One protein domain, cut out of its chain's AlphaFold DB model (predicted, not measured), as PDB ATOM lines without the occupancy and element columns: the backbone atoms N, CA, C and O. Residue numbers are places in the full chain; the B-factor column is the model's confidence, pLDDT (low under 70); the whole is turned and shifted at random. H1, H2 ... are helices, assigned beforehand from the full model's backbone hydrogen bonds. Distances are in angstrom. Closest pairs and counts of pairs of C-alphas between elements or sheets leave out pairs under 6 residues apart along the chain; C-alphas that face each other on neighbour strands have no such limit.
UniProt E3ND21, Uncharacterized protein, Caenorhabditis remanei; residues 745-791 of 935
ATOM      1  N   MET A 745     213.667 197.326 140.580       61.25
ATOM      2  CA  MET A 745     214.524 196.137 140.661       61.25
ATOM      3  C   MET A 745     215.648 196.357 141.693       61.25
ATOM      4  O   MET A 745     216.155 197.480 141.760       61.25
ATOM      5  N   PRO A 746     216.079 195.310 142.429       62.72
ATOM      6  CA  PRO A 746     217.195 195.352 143.375       62.72
ATOM      7  C   PRO A 746     218.384 196.216 142.932       62.72
ATOM      8  O   PRO A 746     219.021 195.947 141.910       62.72
ATOM      9  N   GLN A 747     218.705 197.236 143.730       66.81
ATOM     10  CA  GLN A 747     219.869 198.104 143.557       66.81
ATOM     11  C   GLN A 747     220.896 197.853 144.675       66.81
ATOM     12  O   GLN A 747     220.533 197.425 145.774       66.81
ATOM     13  N   PRO A 748     222.198 198.097 144.441       71.00
ATOM     14  CA  PRO A 748     223.207 197.958 145.486       71.00
ATOM     15  C   PRO A 748     222.981 198.993 146.597       71.00
ATOM     16  O   PRO A 748     223.143 200.194 146.387       71.00
ATOM     17  N   THR A 749     222.617 198.522 147.793       70.38
ATOM     18  CA  THR A 749     222.339 199.373 148.959       70.38
ATOM     19  C   THR A 749     223.537 200.269 149.309       70.38
ATOM     20  O   THR A 749     224.635 199.742 149.520       70.38
ATOM     21  N   PRO A 750     223.357 201.600 149.438       77.81
ATOM     22  CA  PRO A 750     224.410 202.499 149.909       77.81
ATOM     23  C   PRO A 750     224.921 202.110 151.310       77.81
ATOM     24  O   PRO A 750     224.114 201.706 152.150       77.81
ATOM     25  N   PRO A 751     226.226 202.256 151.608       73.12
ATOM     26  CA  PRO A 751     226.823 201.744 152.848       73.12
ATOM     27  C   PRO A 751     226.250 202.374 154.129       73.12
ATOM     28  O   PRO A 751     226.153 201.689 155.144       73.12
ATOM     29  N   ASP A 752     225.816 203.637 154.071       80.00
ATOM     30  CA  ASP A 752     225.213 204.374 155.194       80.00
ATOM     31  C   ASP A 752     223.667 204.391 155.166       80.00
ATOM     32  O   ASP A 752     223.030 205.194 155.855       80.00
ATOM     33  N   TYR A 753     223.035 203.533 154.356       81.44
ATOM     34  CA  TYR A 753     221.577 203.490 154.233       81.44
ATOM     35  C   TYR A 753     220.882 203.096 155.548       81.44
ATOM     36  O   TYR A 753     221.242 202.117 156.208       81.44
ATOM     37  N   LYS A 754     219.816 203.830 155.883       82.88
ATOM     38  CA  LYS A 754     218.935 203.582 157.027       82.88
ATOM     39  C   LYS A 754     217.473 203.671 156.584       82.88
ATOM     40  O   LYS A 754     217.117 204.687 155.987       82.88
ATOM     41  N   PRO A 755     216.600 202.702 156.924       82.19
ATOM     42  CA  PRO A 755     215.190 202.758 156.532       82.19
ATOM     43  C   PRO A 755     214.420 203.953 157.109       82.19
ATOM     44  O   PRO A 755     213.402 204.351 156.552       82.19
ATOM     45  N   SER A 756     214.898 204.573 158.195       82.25
ATOM     46  CA  SER A 756     214.301 205.814 158.702       82.25
ATOM     47  C   SER A 756     214.527 207.044 157.808       82.25
ATOM     48  O   SER A 756     213.826 208.039 157.992       82.25
ATOM     49  N   ASN A 757     215.441 206.986 156.829       80.75
ATOM     50  CA  ASN A 757     215.705 208.084 155.892       80.75
ATOM     51  C   ASN A 757     214.584 208.264 154.849       80.75
ATOM     52  O   ASN A 757     214.379 209.377 154.373       80.75
ATOM     53  N   GLU A 758     213.856 207.198 154.497       76.88
ATOM     54  CA  GLU A 758     212.788 207.230 153.479       76.88
ATOM     55  C   GLU A 758     211.429 207.708 154.032       76.88
ATOM     56  O   GLU A 758     210.458 207.854 153.291       76.88
ATOM     57  N   ILE A 759     211.332 207.954 155.344       79.69
ATOM     58  CA  ILE A 759     210.064 208.201 156.040       79.69
ATOM     59  C   ILE A 759     209.960 209.679 156.434       79.69
ATOM     60  O   ILE A 759     210.547 210.120 157.427       79.69
ATOM     61  N   ASP A 760     209.165 210.452 155.685       80.81
ATOM     62  CA  ASP A 760     208.878 211.842 156.048       80.81
ATOM     63  C   ASP A 760     207.968 211.905 157.292       80.81
ATOM     64  O   ASP A 760     206.829 211.433 157.297       80.81
ATOM     65  N   LEU A 761     208.489 212.508 158.364       83.25
ATOM     66  CA  LEU A 761     207.794 212.725 159.635       83.25
ATOM     67  C   LEU A 761     207.498 214.213 159.913       83.25
ATOM     68  O   LEU A 761     207.092 214.542 161.035       83.25
ATOM     69  N   LYS A 762     207.688 215.125 158.944       80.56
ATOM     70  CA  LYS A 762     207.404 216.568 159.103       80.56
ATOM     71  C   LYS A 762     205.959 216.794 159.544       80.56
ATOM     72  O   LYS A 762     205.731 217.344 160.616       80.56
ATOM     73  N   ASN A 763     205.008 216.235 158.794       81.19
ATOM     74  CA  ASN A 763     203.563 216.382 159.016       81.19
ATOM     75  C   ASN A 763     202.985 215.366 160.030       81.19
ATOM     76  O   ASN A 763     201.787 215.090 160.011       81.19
ATOM     77  N   SER A 764     203.818 214.751 160.880       83.31
ATOM     78  CA  SER A 764     203.370 213.727 161.839       83.31
ATOM     79  C   SER A 764     203.002 214.311 163.206       83.31
ATOM     80  O   SER A 764     203.671 215.211 163.707       83.31
ATOM     81  N   ILE A 765     201.981 213.731 163.848       88.25
ATOM     82  CA  ILE A 765     201.456 214.137 165.170       88.25
ATOM     83  C   ILE A 765     202.398 213.845 166.357       88.25
ATOM     84  O   ILE A 765     202.031 214.066 167.508       88.25
ATOM     85  N   PHE A 766     203.581 213.287 166.103       86.25
ATOM     86  CA  PHE A 766     204.538 212.896 167.134       86.25
ATOM     87  C   PHE A 766     205.412 214.078 167.565       86.25
ATOM     88  O   PHE A 766     205.832 214.883 166.737       86.25
ATOM     89  N   THR A 767     205.782 214.144 168.844       89.44
ATOM     90  CA  THR A 767     206.827 215.076 169.313       89.44
ATOM     91  C   THR A 767     208.200 214.650 168.783       89.44
ATOM     92  O   THR A 767     208.414 213.468 168.517       89.44
ATOM     93  N   GLU A 768     209.187 215.547 168.660       87.56
ATOM     94  CA  GLU A 768     210.509 215.157 168.117       87.56
ATOM     95  C   GLU A 768     211.206 214.052 168.937       87.56
ATOM     96  O   GLU A 768     211.877 213.187 168.372       87.56
ATOM     97  N   LYS A 769     210.961 213.976 170.253       89.56
ATOM     98  CA  LYS A 769     211.416 212.860 171.102       89.56
ATOM     99  C   LYS A 769     210.773 211.527 170.697       89.56
ATOM    100  O   LYS A 769     211.454 210.501 170.662       89.56
ATOM    101  N   GLN A 770     209.490 211.537 170.330       87.69
ATOM    102  CA  GLN A 770     208.791 210.368 169.791       87.69
ATOM    103  C   GLN A 770     209.254 210.048 168.361       87.69
ATOM    104  O   GLN A 770     209.530 208.885 168.083       87.69
ATOM    105  N   LYS A 771     209.435 211.046 167.479       87.94
ATOM    106  CA  LYS A 771     209.964 210.841 166.115       87.94
ATOM    107  C   LYS A 771     211.370 210.235 166.144       87.94
ATOM    108  O   LYS A 771     211.632 209.269 165.436       87.94
ATOM    109  N   SER A 772     212.258 210.736 167.003       87.25
ATOM    110  CA  SER A 772     213.594 210.167 167.243       87.25
ATOM    111  C   SER A 772     213.526 208.718 167.749       87.25
ATOM    112  O   SER A 772     214.192 207.835 167.207       87.25
ATOM    113  N   THR A 773     212.642 208.438 168.715       90.06
ATOM    114  CA  THR A 773     212.396 207.069 169.208       90.06
ATOM    115  C   THR A 773     211.898 206.138 168.094       90.06
ATOM    116  O   THR A 773     212.389 205.019 167.964       90.06
ATOM    117  N   LEU A 774     210.974 206.608 167.253       88.44
ATOM    118  CA  LEU A 774     210.418 205.865 166.121       88.44
ATOM    119  C   LEU A 774     211.493 205.543 165.071       88.44
ATOM    120  O   LEU A 774     211.631 204.380 164.697       88.44
ATOM    121  N   ARG A 775     212.309 206.530 164.666       88.62
ATOM    122  CA  ARG A 775     213.459 206.330 163.758       88.62
ATOM    123  C   ARG A 775     214.416 205.257 164.300       88.62
ATOM    124  O   ARG A 775     214.775 204.335 163.578       88.62
ATOM    125  N   ASN A 776     214.740 205.305 165.597       89.75
ATOM    126  CA  ASN A 776     215.605 204.319 166.259       89.75
ATOM    127  C   ASN A 776     215.003 202.895 166.274       89.75
ATOM    128  O   ASN A 776     215.729 201.917 166.115       89.75
ATOM    129  N   ILE A 777     213.680 202.758 166.430       89.06
ATOM    130  CA  ILE A 777     212.982 201.462 166.328       89.06
ATOM    131  C   ILE A 777     213.036 200.924 164.889       89.06
ATOM    132  O   ILE A 777     213.321 199.745 164.691       89.06
ATOM    133  N   ILE A 778     212.811 201.783 163.891       86.69
ATOM    134  CA  ILE A 778     212.864 201.430 162.464       86.69
ATOM    135  C   ILE A 778     214.270 200.938 162.079       86.69
ATOM    136  O   ILE A 778     214.416 199.820 161.585       86.69
ATOM    137  N   ASP A 779     215.309 201.709 162.414       86.31
ATOM    138  CA  ASP A 779     216.715 201.376 162.134       86.31
ATOM    139  C   ASP A 779     217.201 200.111 162.865       86.31
ATOM    140  O   ASP A 779     218.151 199.461 162.430       86.31
ATOM    141  N   ARG A 780     216.552 199.736 163.974       87.25
ATOM    142  CA  ARG A 780     216.830 198.505 164.734       87.25
ATOM    143  C   ARG A 780     216.181 197.263 164.118       87.25
ATOM    144  O   ARG A 780     216.640 196.147 164.366       87.25
ATOM    145  N   HIS A 781     215.145 197.442 163.303       82.62
ATOM    146  CA  HIS A 781     214.414 196.362 162.645       82.62
ATOM    147  C   HIS A 781     214.431 196.487 161.107       82.62
ATOM    148  O   HIS A 781     213.385 196.326 160.479       82.62
ATOM    149  N   PRO A 782     215.596 196.683 160.452       76.88
ATOM    150  CA  PRO A 782     215.655 196.956 159.013       76.88
ATOM    151  C   PRO A 782     215.127 195.783 158.178       76.88
ATOM    152  O   PRO A 782     214.528 195.983 157.132       76.88
ATOM    153  N   LYS A 783     215.241 194.548 158.692       73.88
ATOM    154  CA  LYS A 783     214.691 193.326 158.075       73.88
ATOM    155  C   LYS A 783     213.153 193.234 158.096       73.88
ATOM    156  O   LYS A 783     212.622 192.238 157.617       73.88
ATOM    157  N   ALA A 784     212.451 194.207 158.681       73.44
ATOM    158  CA  ALA A 784     210.992 194.331 158.615       73.44
ATOM    159  C   ALA A 784     210.519 195.261 157.479       73.44
ATOM    160  O   ALA A 784     209.319 195.338 157.220       73.44
ATOM    161  N   PHE A 785     211.447 195.948 156.807       75.94
ATOM    162  CA  PHE A 785     211.185 196.880 155.715       75.94
ATOM    163  C   PHE A 785     211.869 196.388 154.433       75.94
ATOM    164  O   PHE A 785     212.828 195.613 154.481       75.94
ATOM    165  N   VAL A 786     211.375 196.840 153.282       72.56
ATOM    166  CA  VAL A 786     212.111 196.729 152.015       72.56
ATOM    167  C   VAL A 786     213.193 197.812 152.026       72.56
ATOM    168  O   VAL A 786     212.973 198.895 152.564       72.56
ATOM    169  N   SER A 787     214.380 197.506 151.511       71.06
ATOM    170  CA  SER A 787     215.476 198.469 151.337       71.06
ATOM    171  C   SER A 787     215.751 198.649 149.833       71.06
ATOM    172  O   SER A 787     215.138 197.945 149.028       71.06
ATOM    173  N   PRO A 788     216.692 199.516 149.411       69.69
ATOM    174  CA  PRO A 788     217.131 199.586 148.014       69.69
ATOM    175  C   PRO A 788     217.599 198.242 147.424       69.69
ATOM    176  O   PRO A 788     217.579 198.079 146.208       69.69
ATOM    177  N   ASP A 789     217.921 197.256 148.273       68.75
ATOM    178  CA  ASP A 789     218.144 195.855 147.887       68.75
ATOM    179  C   ASP A 789     216.941 195.178 147.204       68.75
ATOM    180  O   ASP A 789     217.101 194.090 146.659       68.75
ATOM    181  N   GLY A 790     215.748 195.779 147.231       66.38
ATOM    182  CA  GLY A 790     214.534 195.251 146.610       66.38
ATOM    183  C   GLY A 790     214.049 193.924 147.204       66.38
ATOM    184  O   GLY A 790     213.205 193.267 146.593       66.38
ATOM    185  N   VAL A 791     214.568 193.501 148.367       69.38
ATOM    186  CA  VAL A 791     214.271 192.177 148.931       69.38
ATOM    187  C   VAL A 791     213.011 192.223 149.791       69.38
ATOM    188  O   VAL A 791     213.004 192.735 150.914       69.38
TER     189      VAL A 791
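This is residues 745 to 791 of the 935 residues of an uncharacterized protein of Caenorhabditis remanei (UniProt E3ND21). There is little regular structure here: one longer helix, H2, lies along one side of an elongated, looping chain, and the single turn H1 packs on its residues 775 to 779. Unnamed stretches make the rest, and the first and last C-alphas are 9.2 A apart. The printed part has 47 residues, 17 of them in two named helices, H1 then H2, with no named strand; the class is all helix. It is loose, with a radius of gyration of the C-alphas of 11.9 A, and spans 34 by 20 by 17 A.

Find C-alpha 755 at (215.190, 202.758, 156.532), where H1, residues 755 to 758, begins. H2, residues 768 to 780, runs 18.1 A to C-alpha 780 at (216.830, 198.505, 164.734).

Look at Ser 756 and Arg 775, whose C-alphas, 5.2 A apart, are the closest where H1 and H2 touch. In H2 every O i to N i+4 pair is within hydrogen-bond range; H1 is too short for such a pair.

The farthest C-alphas, of Met 745 and Thr 767, are 35.2 A apart. The printed part has no cut, and H1 to H2 is a short link. Confidence is under 70 at residues 745 to 747 and 788 to 791.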